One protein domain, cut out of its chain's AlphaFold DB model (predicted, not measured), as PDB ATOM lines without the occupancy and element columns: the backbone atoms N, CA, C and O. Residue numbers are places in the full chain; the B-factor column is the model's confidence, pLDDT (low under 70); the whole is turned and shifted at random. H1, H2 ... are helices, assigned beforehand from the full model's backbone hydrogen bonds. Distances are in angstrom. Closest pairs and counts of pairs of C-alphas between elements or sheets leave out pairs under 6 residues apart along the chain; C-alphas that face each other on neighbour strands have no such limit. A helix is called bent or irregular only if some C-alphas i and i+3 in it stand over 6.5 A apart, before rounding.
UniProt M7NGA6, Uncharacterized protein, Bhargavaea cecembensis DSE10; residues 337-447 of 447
ATOM      1  N   ARG A 337     -54.204 -50.658  23.916       96.62
ATOM      2  CA  ARG A 337     -54.118 -52.054  24.380       96.62
ATOM      3  C   ARG A 337     -53.403 -52.184  25.714       96.62
ATOM      4  O   ARG A 337     -53.885 -52.905  26.586       96.62
ATOM      5  N   LEU A 338     -52.300 -51.465  25.896       96.88
ATOM      6  CA  LEU A 338     -51.579 -51.432  27.167       96.88
ATOM      7  C   LEU A 338     -52.449 -50.843  28.283       96.88
ATOM      8  O   LEU A 338     -52.469 -51.388  29.383       96.88
ATOM      9  N   GLU A 339     -53.247 -49.815  27.994       96.94
ATOM     10  CA  GLU A 339     -54.233 -49.272  28.934       96.94
ATOM     11  C   GLU A 339     -55.331 -50.279  29.293       96.94
ATOM     12  O   GLU A 339     -55.674 -50.456  30.464       96.94
ATOM     13  N   GLN A 340     -55.863 -51.001  28.306       94.44
ATOM     14  CA  GLN A 340     -56.821 -52.078  28.563       94.44
ATOM     15  C   GLN A 340     -56.211 -53.190  29.419       94.44
ATOM     16  O   GLN A 340     -56.863 -53.678  30.349       94.44
ATOM     17  N   LYS A 341     -54.970 -53.595  29.127       92.75
ATOM     18  CA  LYS A 341     -54.230 -54.595  29.903       92.75
ATOM     19  C   LYS A 341     -54.013 -54.109  31.336       92.75
ATOM     20  O   LYS A 341     -54.356 -54.834  32.266       92.75
ATOM     21  N   ARG A 342     -53.579 -52.859  31.519       92.62
ATOM     22  CA  ARG A 342     -53.424 -52.198  32.823       92.62
ATOM     23  C   ARG A 342     -54.722 -52.186  33.629       92.62
ATOM     24  O   ARG A 342     -54.714 -52.551  34.801       92.62
ATOM     25  N   ALA A 343     -55.839 -51.820  33.005       88.25
ATOM     26  CA  ALA A 343     -57.131 -51.717  33.679       88.25
ATOM     27  C   ALA A 343     -57.751 -53.082  34.025       88.25
ATOM     28  O   ALA A 343     -58.387 -53.225  35.068       88.25
ATOM     29  N   SER A 344     -57.603 -54.079  33.148       81.38
ATOM     30  CA  SER A 344     -58.269 -55.381  33.297       81.38
ATOM     31  C   SER A 344     -57.420 -56.438  34.004       81.38
ATOM     32  O   SER A 344     -57.967 -57.305  34.682       81.38
ATOM     33  N   ARG A 345     -56.095 -56.397  33.825       82.00
ATOM     34  CA  ARG A 345     -55.141 -57.423  34.269       82.00
ATOM     35  C   ARG A 345     -53.818 -56.785  34.729       82.00
ATOM     36  O   ARG A 345     -52.765 -57.078  34.164       82.00
ATOM     37  N   PRO A 346     -53.822 -55.935  35.771       77.75
ATOM     38  CA  PRO A 346     -52.628 -55.195  36.185       77.75
ATOM     39  C   PRO A 346     -51.437 -56.074  36.622       77.75
ATOM     40  O   PRO A 346     -50.308 -55.601  36.554       77.75
ATOM     41  N   TYR A 347     -51.644 -57.338  37.022       70.44
ATOM     42  CA  TYR A 347     -50.557 -58.297  37.332       70.44
ATOM     43  C   TYR A 347     -49.892 -58.894  36.094       70.44
ATOM     44  O   TYR A 347     -48.771 -59.391  36.175       70.44
ATOM     45  N   ASP A 348     -50.569 -58.844  34.945       78.56
ATOM     46  CA  ASP A 348     -49.982 -59.261  33.674       78.56
ATOM     47  C   ASP A 348     -49.084 -58.168  33.081       78.56
ATOM     48  O   ASP A 348     -48.369 -58.441  32.112       78.56
ATOM     49  N   MET A 349     -49.125 -56.949  33.633       86.56
ATOM     50  CA  MET A 349     -48.253 -55.848  33.231       86.56
ATOM     51  C   MET A 349     -46.836 -56.103  33.733       86.56
ATOM     52  O   MET A 349     -46.560 -56.097  34.933       86.56
ATOM     53  N   ARG A 350     -45.920 -56.306  32.794       86.62
ATOM     54  CA  ARG A 350     -44.487 -56.430  33.068       86.62
ATOM     55  C   ARG A 350     -43.843 -55.049  33.075       86.62
ATOM     56  O   ARG A 350     -44.423 -54.079  32.590       86.62
ATOM     57  N   PHE A 351     -42.594 -54.985  33.531       88.31
ATOM     58  CA  PHE A 351     -41.764 -53.782  33.421       88.31
ATOM     59  C   PHE A 351     -41.811 -53.162  32.016       88.31
ATOM     60  O   PHE A 351     -42.085 -51.974  31.878       88.31
ATOM     61  N   LEU A 352     -41.630 -53.989  30.982       89.56
ATOM     62  CA  LEU A 352     -41.648 -53.557  29.583       89.56
ATOM     63  C   LEU A 352     -42.982 -52.935  29.163       89.56
ATOM     64  O   LEU A 352     -42.994 -51.963  28.418       89.56
ATOM     65  N   ASP A 353     -44.094 -53.473  29.665       93.19
ATOM     66  CA  ASP A 353     -45.427 -52.973  29.335       93.19
ATOM     67  C   ASP A 353     -45.645 -51.583  29.960       93.19
ATOM     68  O   ASP A 353     -46.181 -50.691  29.305       93.19
ATOM     69  N   TYR A 354     -45.183 -51.371  31.200       93.69
ATOM     70  CA  TYR A 354     -45.231 -50.060  31.858       93.69
ATOM     71  C   TYR A 354     -44.285 -49.043  31.230       93.69
ATOM     72  O   TYR A 354     -44.694 -47.902  31.033       93.69
ATOM     73  N   ALA A 355     -43.047 -49.434  30.919       93.06
ATOM     74  CA  ALA A 355     -42.077 -48.548  30.280       93.06
ATOM     75  C   ALA A 355     -42.611 -48.056  28.928       93.06
ATOM     76  O   ALA A 355     -42.680 -46.854  28.688       93.06
ATOM     77  N   LEU A 356     -43.101 -48.981  28.097       95.44
ATOM     78  CA  LEU A 356     -43.671 -48.658  26.794       95.44
ATOM     79  C   LEU A 356     -44.942 -47.806  26.912       95.44
ATOM     80  O   LEU A 356     -45.104 -46.838  26.175       95.44
ATOM     81  N   LEU A 357     -45.830 -48.119  27.863       97.19
ATOM     82  CA  LEU A 357     -47.020 -47.303  28.110       97.19
ATOM     83  C   LEU A 357     -46.648 -45.891  28.577       97.19
ATOM     84  O   LEU A 357     -47.264 -44.934  28.116       97.19
ATOM     85  N   ALA A 358     -45.656 -45.743  29.457       96.00
ATOM     86  CA  ALA A 358     -45.203 -44.444  29.947       96.00
ATOM     87  C   ALA A 358     -44.661 -43.575  28.804       96.00
ATOM     88  O   ALA A 358     -45.061 -42.420  28.693       96.00
ATOM     89  N   GLU A 359     -43.839 -44.132  27.912       96.12
ATOM     90  CA  GLU A 359     -43.299 -43.411  26.751       96.12
ATOM     91  C   GLU A 359     -44.378 -43.025  25.736       96.12
ATOM     92  O   GLU A 359     -44.413 -41.893  25.254       96.12
ATOM     93  N   LEU A 360     -45.301 -43.942  25.433       97.69
ATOM     94  CA  LEU A 360     -46.436 -43.652  24.554       97.69
ATOM     95  C   LEU A 360     -47.350 -42.582  25.159       97.69
ATOM     96  O   LEU A 360     -47.806 -41.681  24.453       97.69
ATOM     97  N   THR A 361     -47.580 -42.645  26.471       97.00
ATOM     98  CA  THR A 361     -48.338 -41.623  27.201       97.00
ATOM     99  C   THR A 361     -47.586 -40.299  27.174       97.00
ATOM    100  O   THR A 361     -48.195 -39.275  26.915       97.00
ATOM    101  N   LEU A 362     -46.263 -40.290  27.324       95.31
ATOM    102  CA  LEU A 362     -45.459 -39.073  27.206       95.31
ATOM    103  C   LEU A 362     -45.582 -38.428  25.815       95.31
ATOM    104  O   LEU A 362     -45.617 -37.202  25.702       95.31
ATOM    105  N   LEU A 363     -45.676 -39.247  24.764       95.62
ATOM    106  CA  LEU A 363     -45.828 -38.793  23.382       95.62
ATOM    107  C   LEU A 363     -47.214 -38.200  23.091       95.62
ATOM    108  O   LEU A 363     -47.314 -37.208  22.363       95.62
ATOM    109  N   PHE A 364     -48.282 -38.788  23.637       95.94
ATOM    110  CA  PHE A 364     -49.661 -38.413  23.294       95.94
ATOM    111  C   PHE A 364     -50.419 -37.630  24.377       95.94
ATOM    112  O   PHE A 364     -51.371 -36.927  24.038       95.94
ATOM    113  N   ASP A 365     -50.025 -37.753  25.641       95.19
ATOM    114  CA  ASP A 365     -50.693 -37.214  26.833       95.19
ATOM    115  C   ASP A 365     -49.693 -36.998  28.004       95.19
ATOM    116  O   ASP A 365     -49.738 -37.693  29.028       95.19
ATOM    117  N   PRO A 366     -48.738 -36.056  27.862       93.31
ATOM    118  CA  PRO A 366     -47.608 -35.904  28.783       93.31
ATOM    119  C   PRO A 366     -48.010 -35.632  30.240       93.31
ATOM    120  O   PRO A 366     -47.309 -36.065  31.154       93.31
ATOM    121  N   GLU A 367     -49.161 -34.994  30.478       91.50
ATOM    122  CA  GLU A 367     -49.680 -34.716  31.826       91.50
ATOM    123  C   GLU A 367     -49.981 -36.001  32.623       91.50
ATOM    124  O   GLU A 367     -49.897 -36.011  33.853       91.50
ATOM    125  N   HIS A 368     -50.299 -37.109  31.941       94.81
ATOM    126  CA  HIS A 368     -50.644 -38.387  32.572       94.81
ATOM    127  C   HIS A 368     -49.470 -39.370  32.660       94.81
ATOM    128  O   HIS A 368     -49.541 -40.346  33.417       94.81
ATOM    129  N   ALA A 369     -48.370 -39.115  31.946       94.75
ATOM    130  CA  ALA A 369     -47.246 -40.042  31.829       94.75
ATOM    131  C   ALA A 369     -46.587 -40.340  33.187       94.75
ATOM    132  O   ALA A 369     -46.299 -41.493  33.510       94.75
ATOM    133  N   TYR A 370     -46.432 -39.322  34.038       94.62
ATOM    134  CA  TYR A 370     -45.893 -39.497  35.390       94.62
ATOM    135  C   TYR A 370     -46.750 -40.419  36.268       94.62
ATOM    136  O   TYR A 370     -46.224 -41.187  37.077       94.62
ATOM    137  N   GLY A 371     -48.075 -40.392  36.089       94.75
ATOM    138  CA  GLY A 371     -48.984 -41.292  36.795       94.75
ATOM    139  C   GLY A 371     -48.697 -42.762  36.486       94.75
ATOM    140  O   GLY A 371     -48.697 -43.589  37.399       94.75
ATOM    141  N   VAL A 372     -48.383 -43.074  35.223       95.31
ATOM    142  CA  VAL A 372     -47.994 -44.426  34.789       95.31
ATOM    143  C   VAL A 372     -46.670 -44.840  35.433       95.31
ATOM    144  O   VAL A 372     -46.568 -45.947  35.959       95.31
ATOM    145  N   VAL A 373     -45.675 -43.946  35.462       94.12
ATOM    146  CA  VAL A 373     -44.367 -44.221  36.083       94.12
ATOM    147  C   VAL A 373     -44.502 -44.495  37.582       94.12
ATOM    148  O   VAL A 373     -43.960 -45.485  38.073       94.12
ATOM    149  N   LYS A 374     -45.283 -43.687  38.310       93.06
ATOM    150  CA  LYS A 374     -45.547 -43.905  39.743       93.06
ATOM    151  C   LYS A 374     -46.232 -45.234  40.024       93.06
ATOM    152  O   LYS A 374     -45.890 -45.916  40.989       93.06
ATOM    153  N   GLU A 375     -47.206 -45.600  39.198       91.19
ATOM    154  CA  GLU A 375     -47.863 -46.900  39.311       91.19
ATOM    155  C   GLU A 375     -46.862 -48.040  39.089       91.19
ATOM    156  O   GLU A 375     -46.834 -49.000  39.863       91.19
ATOM    157  N   ALA A 376     -45.997 -47.911  38.084       90.38
ATOM    158  CA  ALA A 376     -44.975 -48.899  37.786       90.38
ATOM    159  C   ALA A 376     -43.971 -49.057  38.946       90.38
ATOM    160  O   ALA A 376     -43.674 -50.186  39.336       90.38
ATOM    161  N   GLN A 377     -43.529 -47.955  39.568       88.38
ATOM    162  CA  GLN A 377     -42.674 -47.969  40.769       88.38
ATOM    163  C   GLN A 377     -43.315 -48.698  41.953       88.38
ATOM    164  O   GLN A 377     -42.627 -49.384  42.702       88.38
ATOM    165  N   ALA A 378     -44.629 -48.558  42.131       85.12
ATOM    166  CA  ALA A 378     -45.347 -49.203  43.227       85.12
ATOM    167  C   ALA A 378     -45.575 -50.707  43.000       85.12
ATOM    168  O   ALA A 378     -45.765 -51.451  43.963       85.12
ATOM    169  N   ARG A 379     -45.604 -51.158  41.739       80.62
ATOM    170  CA  ARG A 379     -46.006 -52.527  41.374       80.62
ATOM    171  C   ARG A 379     -44.853 -53.433  40.961       80.62
ATOM    172  O   ARG A 379     -44.943 -54.642  41.168       80.62
ATOM    173  N   ILE A 380     -43.798 -52.892  40.361       77.25
ATOM    174  CA  ILE A 380     -42.657 -53.685  39.900       77.25
ATOM    175  C   ILE A 380     -41.746 -53.923  41.100       77.25
ATOM    176  O   ILE A 380     -41.167 -52.990  41.652       77.25
ATOM    177  N   THR A 381     -41.637 -55.186  41.514       67.38
ATOM    178  CA  THR A 381     -40.691 -55.617  42.550       67.38
ATOM    179  C   THR A 381     -39.285 -55.141  42.209       67.38
ATOM    180  O   THR A 381     -38.913 -55.202  41.041       67.38
ATOM    181  N   GLU A 382     -38.520 -54.715  43.220       61.09
ATOM    182  CA  GLU A 382     -37.113 -54.311  43.103       61.09
ATOM    183  C   GLU A 382     -36.237 -55.461  42.572       61.09
ATOM    184  O   GLU A 382     -35.500 -56.111  43.313       61.09
ATOM    185  N   ASP A 383     -36.305 -55.738  41.274       61.44
ATOM    186  CA  ASP A 383     -35.193 -56.344  40.569       61.44
ATOM    187  C   ASP A 383     -34.237 -55.209  40.173       61.44
ATOM    188  O   ASP A 383     -34.643 -54.110  39.782       61.44
ATOM    189  N   ALA A 384     -32.937 -55.442  40.350       55.81
ATOM    190  CA  ALA A 384     -31.944 -54.376  40.289       55.81
ATOM    191  C   ALA A 384     -31.810 -53.718  38.903       55.81
ATOM    192  O   ALA A 384     -31.193 -52.660  38.803       55.81
ATOM    193  N   THR A 385     -32.321 -54.339  37.836       64.75
ATOM    194  CA  THR A 385     -32.097 -53.880  36.458       64.75
ATOM    195  C   THR A 385     -33.331 -53.185  35.895       64.75
ATOM    196  O   THR A 385     -33.219 -52.072  35.387       64.75
ATOM    197  N   SER A 386     -34.509 -53.783  36.050       66.94
ATOM    198  CA  SER A 386     -35.787 -53.238  35.590       66.94
ATOM    199  C   SER A 386     -36.183 -52.004  36.404       66.94
ATOM    200  O   SER A 386     -36.511 -50.958  35.851       66.94
ATOM    201  N   SER A 387     -36.072 -52.057  37.734       70.94
ATOM    202  CA  SER A 387     -36.453 -50.918  38.579       70.94
ATOM    203  C   SER A 387     -35.533 -49.707  38.387       70.94
ATOM    204  O   SER A 387     -35.954 -48.580  38.630       70.94
ATOM    205  N   HIS A 388     -34.294 -49.907  37.921       80.75
ATOM    206  CA  HIS A 388     -33.333 -48.819  37.737       80.75
ATOM    207  C   HIS A 388     -33.804 -47.787  36.707       80.75
ATOM    208  O   HIS A 388     -33.789 -46.595  37.006       80.75
ATOM    209  N   PHE A 389     -34.280 -48.243  35.544       83.00
ATOM    210  CA  PHE A 389     -34.751 -47.365  34.470       83.00
ATOM    211  C   PHE A 389     -35.939 -46.506  34.914       83.00
ATOM    212  O   PHE A 389     -35.881 -45.283  34.856       83.00
ATOM    213  N   ILE A 390     -36.996 -47.142  35.432       85.94
ATOM    214  CA  ILE A 390     -38.208 -46.442  35.889       85.94
ATOM    215  C   ILE A 390     -37.880 -45.446  37.004       85.94
ATOM    216  O   ILE A 390     -38.424 -44.344  37.025       85.94
ATOM    217  N   ASN A 391     -36.971 -45.803  37.913       87.44
ATOM    218  CA  ASN A 391     -36.569 -44.912  38.997       87.44
ATOM    219  C   ASN A 391     -35.782 -43.695  38.504       87.44
ATOM    220  O   ASN A 391     -35.962 -42.613  39.054       87.44
ATOM    221  N   GLN A 392     -34.942 -43.850  37.479       88.81
ATOM    222  CA  GLN A 392     -34.234 -42.726  36.859       88.81
ATOM    223  C   GLN A 392     -35.164 -41.846  36.023       88.81
ATOM    224  O   GLN A 392     -35.013 -40.630  36.024       88.81
ATOM    225  N   ALA A 393     -36.150 -42.445  35.354       88.56
ATOM    226  CA  ALA A 393     -37.112 -41.720  34.534       88.56
ATOM    227  C   ALA A 393     -38.172 -40.958  35.362       88.56
ATOM    228  O   ALA A 393     -38.779 -40.019  34.859       88.56
ATOM    229  N   ALA A 394     -38.405 -41.320  36.629       90.88
ATOM    230  CA  ALA A 394     -39.499 -40.755  37.427       90.88
ATOM    231  C   ALA A 394     -39.426 -39.236  37.635       90.88
ATOM    232  O   ALA A 394     -40.439 -38.559  37.466       90.88
ATOM    233  N   GLU A 395     -38.255 -38.707  37.985       91.19
ATOM    234  CA  GLU A 395     -38.047 -37.267  38.189       91.19
ATOM    235  C   GLU A 395     -38.281 -36.450  36.902       91.19
ATOM    236  O   GLU A 395     -39.121 -35.550  36.939       91.19
ATOM    237  N   PRO A 396     -37.670 -36.781  35.743       91.25
ATOM    238  CA  PRO A 396     -37.973 -36.066  34.504       91.25
ATOM    239  C   PRO A 396     -39.455 -36.129  34.108       91.25
ATOM    240  O   PRO A 396     -40.012 -35.130  33.664       91.25
ATOM    241  N   TYR A 397     -40.124 -37.274  34.288       92.62
ATOM    242  CA  TYR A 397     -41.557 -37.389  33.986       92.62
ATOM    243  C   TYR A 397     -42.417 -36.511  34.911       92.62
ATOM    244  O   TYR A 397     -43.401 -35.930  34.454       92.62
ATOM    245  N   GLU A 398     -42.058 -36.393  36.195       91.31
ATOM    246  CA  GLU A 398     -42.736 -35.496  37.143       91.31
ATOM    247  C   GLU A 398     -42.650 -34.039  36.701       91.31
ATOM    248  O   GLU A 398     -43.637 -33.305  36.779       91.31
ATOM    249  N   TRP A 399     -41.472 -33.624  36.245       89.19
ATOM    250  CA  TRP A 399     -41.230 -32.244  35.854       89.19
ATOM    251  C   TRP A 399     -41.907 -31.890  34.523       89.19
ATOM    252  O   TRP A 399     -42.557 -30.843  34.450       89.19
ATOM    253  N   ILE A 400     -41.922 -32.815  33.549       89.44
ATOM    254  CA  ILE A 400     -42.681 -32.657  32.292       89.44
ATOM    255  C   ILE A 400     -44.184 -32.494  32.553       89.44
ATOM    256  O   ILE A 400     -44.833 -31.678  31.902       89.44
ATOM    257  N   ALA A 401     -44.741 -33.225  33.524       86.88
ATOM    258  CA  ALA A 401     -46.134 -33.056  33.946       86.88
ATOM    259  C   ALA A 401     -46.387 -31.730  34.707       86.88
ATOM    260  O   ALA A 401     -47.529 -31.410  35.044       86.88
ATOM    261  N   GLY A 402     -45.326 -30.979  35.021       82.81
ATOM    262  CA  GLY A 402     -45.326 -29.707  35.731       82.81
ATOM    263  C   GLY A 402     -45.376 -28.476  34.816       82.81
ATOM    264  O   GLY A 402     -46.120 -28.422  33.844       82.81
ATOM    265  N   ASN A 403     -44.638 -27.420  35.188       72.94
ATOM    266  CA  ASN A 403     -44.796 -26.078  34.602       72.94
ATOM    267  C   ASN A 403     -43.698 -25.661  33.598       72.94
ATOM    268  O   ASN A 403     -43.841 -24.583  33.018       72.94
ATOM    269  N   ASP A 404     -42.624 -26.439  33.398       72.31
ATOM    270  CA  ASP A 404     -41.556 -26.116  32.427       72.31
ATOM    271  C   ASP A 404     -41.036 -27.358  31.678       72.31
ATOM    272  O   ASP A 404     -39.926 -27.818  31.923       72.31
ATOM    273  N   PRO A 405     -41.801 -27.895  30.715       79.44
ATOM    274  CA  PRO A 405     -41.469 -29.177  30.097       79.44
ATOM    275  C   PRO A 405     -40.169 -29.152  29.270       79.44
ATOM    276  O   PRO A 405     -39.620 -30.202  28.942       79.44
ATOM    277  N   SER A 406     -39.677 -27.968  28.890       78.31
ATOM    278  CA  SER A 406     -38.601 -27.812  27.905       78.31
ATOM    279  C   SER A 406     -37.239 -28.325  28.393       78.31
ATOM    280  O   SER A 406     -36.565 -29.056  27.658       78.31
ATOM    281  N   GLU A 407     -36.847 -27.999  29.630       79.62
ATOM    282  CA  GLU A 407     -35.600 -28.474  30.246       79.62
ATOM    283  C   GLU A 407     -35.664 -29.961  30.622       79.62
ATOM    284  O   GLU A 407     -34.637 -30.644  30.654       79.62
ATOM    285  N   ASP A 408     -36.865 -30.488  30.838       84.44
ATOM    286  CA  ASP A 408     -37.065 -31.837  31.364       84.44
ATOM    287  C   ASP A 408     -37.073 -32.891  30.253       84.44
ATOM    288  O   ASP A 408     -36.476 -33.962  30.397       84.44
ATOM    289  N   TYR A 409     -37.638 -32.554  29.085       86.81
ATOM    290  CA  TYR A 409     -37.426 -33.340  27.868       86.81
ATOM    291  C   TYR A 409     -35.933 -33.425  27.521       86.81
ATOM    292  O   TYR A 409     -35.459 -34.496  27.137       86.81
ATOM    293  N   ARG A 410     -35.163 -32.335  27.710       85.75
ATOM    294  CA  ARG A 410     -33.702 -32.357  27.516       85.75
ATOM    295  C   ARG A 410     -33.050 -33.404  28.414       85.75
ATOM    296  O   ARG A 410     -32.234 -34.167  27.910       85.75
ATOM    297  N   MET A 411     -33.423 -33.480  29.692       88.06
ATOM    298  CA  MET A 411     -32.863 -34.471  30.616       88.06
ATOM    299  C   MET A 411     -33.129 -35.908  30.148       88.06
ATOM    300  O   MET A 411     -32.190 -36.698  30.067       88.06
ATOM    301  N   LEU A 412     -34.363 -36.232  29.735       89.69
ATOM    302  CA  LEU A 412     -34.677 -37.562  29.190       89.69
ATOM    303  C   LEU A 412     -33.823 -37.911  27.964       89.69
ATOM    304  O   LEU A 412     -33.315 -39.027  27.851       89.69
ATOM    305  N   ILE A 413     -33.668 -36.963  27.038       88.06
ATOM    306  CA  ILE A 413     -32.950 -37.179  25.775       88.06
ATOM    307  C   ILE A 413     -31.434 -37.250  25.999       88.06
ATOM    308  O   ILE A 413     -30.759 -38.082  25.388       88.06
ATOM    309  N   GLU A 414     -30.877 -36.390  26.856       86.62
ATOM    310  CA  GLU A 414     -29.442 -36.350  27.143       86.62
ATOM    311  C   GLU A 414     -28.973 -37.591  27.898       86.62
ATOM    312  O   GLU A 414     -27.925 -38.141  27.538       86.62
ATOM    313  N   ASP A 415     -29.748 -38.041  28.881       89.38
ATOM    314  CA  ASP A 415     -29.399 -39.183  29.726       89.38
ATOM    315  C   ASP A 415     -29.843 -40.528  29.132       89.38
ATOM    316  O   ASP A 415     -29.604 -41.574  29.732       89.38
ATOM    317  N   ASP A 416     -30.416 -40.506  27.924       88.69
ATOM    318  CA  ASP A 416     -30.888 -41.689  27.197       88.69
ATOM    319  C   ASP A 416     -31.889 -42.515  28.019       88.69
ATOM    320  O   ASP A 416     -31.857 -43.745  28.047       88.69
ATOM    321  N   LEU A 417     -32.795 -41.816  28.711       91.12
ATOM    322  CA  LEU A 417     -33.807 -42.401  29.593       91.12
ATOM    323  C   LEU A 417     -35.038 -42.858  28.801       91.12
ATOM    324  O   LEU A 417     -36.178 -42.600  29.188       91.12
ATOM    325  N   PHE A 418     -34.784 -43.564  27.699       89.88
ATOM    326  CA  PHE A 418     -35.792 -44.196  26.863       89.88
ATOM    327  C   PHE A 418     -35.530 -45.695  26.731       89.88
ATOM    328  O   PHE A 418     -34.407 -46.153  26.530       89.88
ATOM    329  N   PHE A 419     -36.600 -46.462  26.836       88.69
ATOM    330  CA  PHE A 419     -36.661 -47.869  26.529       88.69
ATOM    331  C   PHE A 419     -36.744 -48.110  25.015       88.69
ATOM    332  O   PHE A 419     -36.130 -49.056  24.515       88.69
ATOM    333  N   ASN A 420     -37.480 -47.272  24.273       93.12
ATOM    334  CA  ASN A 420     -37.664 -47.438  22.834       93.12
ATOM    335  C   ASN A 420     -37.109 -46.267  22.001       93.12
ATOM    336  O   ASN A 420     -37.518 -45.116  22.138       93.12
ATOM    337  N   GLN A 421     -36.213 -46.597  21.067       92.44
ATOM    338  CA  GLN A 421     -35.535 -45.618  20.216       92.44
ATOM    339  C   GLN A 421     -36.468 -44.942  19.194       92.44
ATOM    340  O   GLN A 421     -36.325 -43.748  18.951       92.44
ATOM    341  N   GLU A 422     -37.440 -45.661  18.626       92.94
ATOM    342  CA  GLU A 422     -38.386 -45.098  17.646       92.94
ATOM    343  C   GLU A 422     -39.310 -44.064  18.318       92.94
ATOM    344  O   GLU A 422     -39.549 -42.985  17.775       92.94
ATOM    345  N   ILE A 423     -39.775 -44.350  19.542       94.56
ATOM    346  CA  ILE A 423     -40.584 -43.406  20.329       94.56
ATOM    347  C   ILE A 423     -39.747 -42.202  20.768       94.56
ATOM    348  O   ILE A 423     -40.234 -41.074  20.707       94.56
ATOM    349  N   LYS A 424     -38.486 -42.410  21.168       93.81
ATOM    350  CA  LYS A 424     -37.552 -41.320  21.483       93.81
ATOM    351  C   LYS A 424     -37.379 -40.362  20.307       93.81
ATOM    352  O   LYS A 424     -37.438 -39.151  20.503       93.81
ATOM    353  N   GLU A 425     -37.170 -40.885  19.101       93.44
ATOM    354  CA  GLU A 425     -37.022 -40.070  17.890       93.44
ATOM    355  C   GLU A 425     -38.289 -39.249  17.619       93.44
ATOM    356  O   GLU A 425     -38.204 -38.037  17.431       93.44
ATOM    357  N   ALA A 426     -39.471 -39.861  17.719       93.94
ATOM    358  CA  ALA A 426     -40.735 -39.146  17.556       93.94
ATOM    359  C   ALA A 426     -40.996 -38.095  18.643       93.94
ATOM    360  O   ALA A 426     -41.518 -37.017  18.358       93.94
ATOM    361  N   LEU A 427     -40.630 -38.389  19.892       92.44
ATOM    362  CA  LEU A 427     -40.690 -37.429  20.992       92.44
ATOM    363  C   LEU A 427     -39.741 -36.257  20.760       92.44
ATOM    364  O   LEU A 427     -40.107 -35.118  21.035       92.44
ATOM    365  N   PHE A 428     -38.547 -36.524  20.237       92.25
ATOM    366  CA  PHE A 428     -37.588 -35.487  19.893       92.25
ATOM    367  C   PHE A 428     -38.103 -34.593  18.762       92.25
ATOM    368  O   PHE A 428     -38.051 -33.372  18.894       92.25
ATOM    369  N   GLU A 429     -38.662 -35.171  17.696       92.56
ATOM    370  CA  GLU A 429     -39.301 -34.415  16.611       92.56
ATOM    371  C   GLU A 429     -40.452 -33.550  17.139       92.56
ATOM    372  O   GLU A 429     -40.479 -32.342  16.904       92.56
ATOM    373  N   LYS A 430     -41.354 -34.136  17.937       91.56
ATOM    374  CA  LYS A 430     -42.451 -33.408  18.586       91.56
ATOM    375  C   LYS A 430     -41.936 -32.256  19.449       91.56
ATOM    376  O   LYS A 430     -42.472 -31.153  19.405       91.56
ATOM    377  N   TRP A 431     -40.891 -32.498  20.230       89.06
ATOM    378  CA  TRP A 431     -40.299 -31.481  21.084       89.06
ATOM    379  C   TRP A 431     -39.665 -30.343  20.265       89.06
ATOM    380  O   TRP A 431     -39.831 -29.179  20.618       89.06
ATOM    381  N   GLN A 432     -39.017 -30.631  19.131       90.56
ATOM    382  CA  GLN A 432     -38.511 -29.589  18.225       90.56
ATOM    383  C   GLN A 432     -39.636 -28.732  17.627       90.56
ATOM    384  O   GLN A 432     -39.450 -27.531  17.424       90.56
ATOM    385  N   GLU A 433     -40.794 -29.333  17.345       92.00
ATOM    386  CA  GLU A 433     -41.980 -28.608  16.880       92.00
ATOM    387  C   GLU A 433     -42.572 -27.709  17.974       92.00
ATOM    388  O   GLU A 433     -42.947 -26.567  17.693       92.00
ATOM    389  N   ASP A 434     -42.629 -28.206  19.211       88.75
ATOM    390  CA  ASP A 434     -43.182 -27.485  20.358       88.75
ATOM    391  C   ASP A 434     -42.229 -26.373  20.866       88.75
ATOM    392  O   ASP A 434     -42.696 -25.344  21.366       88.75
ATOM    393  N   TYR A 435     -40.907 -26.530  20.687       89.75
ATOM    394  CA  TYR A 435     -39.854 -25.615  21.165       89.75
ATOM    395  C   TYR A 435     -38.840 -25.219  20.069       89.75
ATOM    396  O   TYR A 435     -37.640 -25.480  20.193       89.75
ATOM    397  N   PRO A 436     -39.269 -24.523  19.001       89.88
ATOM    398  CA  PRO A 436     -38.424 -24.246  17.834       89.88
ATOM    399  C   PRO A 436     -37.259 -23.273  18.092       89.88
ATOM    400  O   PRO A 436     -36.346 -23.188  17.271       89.88
ATOM    401  N   ASP A 437     -37.298 -22.514  19.192       90.56
ATOM    402  CA  ASP A 437     -36.259 -21.541  19.564       90.56
ATOM    403  C   ASP A 437     -35.125 -22.156  20.401       90.56
ATOM    404  O   ASP A 437     -34.061 -21.544  20.565       90.56
ATOM    405  N   GLU A 438     -35.332 -23.358  20.940       85.69
ATOM    406  CA  GLU A 438     -34.264 -24.088  21.608       85.69
ATOM    407  C   GLU A 438     -33.235 -24.564  20.572       85.69
ATOM    408  O   GLU A 438     -33.546 -24.752  19.405       85.69
ATOM    409  N   THR A 439     -31.959 -24.689  20.946       84.19
ATOM    410  CA  THR A 439     -30.892 -25.137  20.008       84.19
ATOM    411  C   THR A 439     -29.851 -26.028  20.680       84.19
ATOM    412  O   THR A 439     -28.759 -26.253  20.150       84.19
ATOM    413  N   TRP A 440     -30.141 -26.523  21.887       80.62
ATOM    414  CA  TRP A 440     -29.165 -27.272  22.683       80.62
ATOM    415  C   TRP A 440     -28.676 -28.540  21.957       80.62
ATOM    416  O   TRP A 440     -27.484 -28.851  22.002       80.62
ATOM    417  N   TRP A 441     -29.556 -29.204  21.201       73.19
ATOM    418  CA  TRP A 441     -29.257 -30.425  20.445       73.19
ATOM    419  C   TRP A 441     -28.248 -30.207  19.310       73.19
ATOM    420  O   TRP A 441     -27.451 -31.088  18.989       73.19
ATOM    421  N   GLU A 442     -28.211 -29.004  18.725       79.31
ATOM    422  CA  GLU A 442     -27.227 -28.655  17.695       79.31
ATOM    423  C   GLU A 442     -25.806 -28.589  18.273       79.31
ATOM    424  O   GLU A 442     -24.823 -28.787  17.556       79.31
ATOM    425  N   ARG A 443     -25.690 -28.321  19.581       70.06
ATOM    426  CA  ARG A 443     -24.413 -28.184  20.292       70.06
ATOM    427  C   ARG A 443     -23.954 -29.487  20.939       70.06
ATOM    428  O   ARG A 443     -22.748 -29.684  21.069       70.06
ATOM    429  N   SER A 444     -24.884 -30.350  21.349       69.25
ATOM    430  CA  SER A 444     -24.575 -31.622  22.015       69.25
ATOM    431  C   SER A 444     -24.085 -32.701  21.041       69.25
ATOM    432  O   SER A 444     -23.403 -33.635  21.460       69.25
ATOM    433  N   GLY A 445     -24.401 -32.579  19.745       65.06
ATOM    434  CA  GLY A 445     -24.038 -33.572  18.727       65.06
ATOM    435  C   GLY A 445     -24.765 -34.913  18.884       65.06
ATOM    436  O   GLY A 445     -24.427 -35.865  18.181       65.06
ATOM    437  N   LYS A 446     -25.746 -34.987  19.791       60.06
ATOM    438  CA  LYS A 446     -26.647 -36.123  19.968       60.06
ATOM    439  C   LYS A 446     -27.846 -35.898  19.040       60.06
ATOM    440  O   LYS A 446     -28.644 -34.998  19.282       60.06
ATOM    441  N   ARG A 447     -27.892 -36.649  17.939       54.47
ATOM    442  CA  ARG A 447     -29.108 -36.880  17.154       54.47
ATOM    443  C   ARG A 447     -29.600 -38.274  17.461       54.47
ATOM    444  O   ARG A 447     -28.716 -39.159  17.551       54.47
TER     445      ARG A 447
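AT A GLANCE: This is residues 337 to 447 of the 447 residues of an uncharacterized protein of Bhargavaea cecembensis DSE10 (UniProt M7NGA6). Five helices, H2 to H6, make an up-and-down bundle, each running against the one before it; H2, H3 and H4 stand side by side as a triangle, H5 packs on H4, and H6 folds back to meet H2. The short helices H1 and H7 lie toward the two ends of the longest axis, H1 tilted steeply on H2 and H7 near H5. The printed part has 111 residues, with seven named helices in the order H1 to H7 and no named strand, an all-helix domain. It is compact, with a radius of gyration of the C-alphas of 14.1 A, and elongated, spanning 43 by 27 by 25 A.

HOW THE PARTS SIT: H1, residues 337 to 344, and H2, residues 351 to 364, only just touch, with 3 pairs of C-alphas within 8 A, the closest those of Leu 338 and Leu 357 at 6.2 A; they run opposite ways at a steep tilt of 63 degrees. H2 is the hub, touching four helices. H2 and H3, residues 366 to 379, form a helical hairpin at a shallow tilt of 12 degrees, with the closest C-alphas, of Thr 361 and Ala 369, 5.0 A apart. H3 and H4, residues 386 to 400, form another at 30 degrees, with C-alphas 370 and 397 closest at 5.0 A. H4 and H5, residues 405 to 414, form a third at 28 degrees, with C-alphas 396 and 408 closest at 5.3 A. H5 and H6, residues 421 to 434, form a fourth at a shallow tilt of 32 degrees, only just short of steep, with C-alphas 413 and 424 closest at 7.5 A. H6 touches H2 at residues 359 to 363 of H2 alone, with C-alphas 363 and 427 closest at 5.8 A. H7, residues 440 to 444, touches no helix but is near H5. Every O i to N i+4 pair is within hydrogen-bond range in H1, H2, H6 and H7; the counts are 8 of 10 in H3, 8 of 11 in H4 and 5 of 6 in H5.

IN THESE COORDINATES: H1 begins at C-alpha 337, (-54.118, -52.054, 24.380). H2 is 20.0 A long, H3 20.9 A, H4 22.0 A and H6 19.7 A. H3 is irregular, with C-alphas 367 and 370 7.1 A apart, and H4 only just so, with C-alphas 392 and 395 6.8 A apart. H7 ends at C-alpha 444, (-24.575, -31.622, 22.015).

THE WHOLE: The C-alphas of Ser 344 and Arg 443, the two farthest apart, are 45.3 A apart. The printed part has no cut and no long link. Its mean pLDDT is 86.3, with residues 381 to 386 and 444 to 447 under 70.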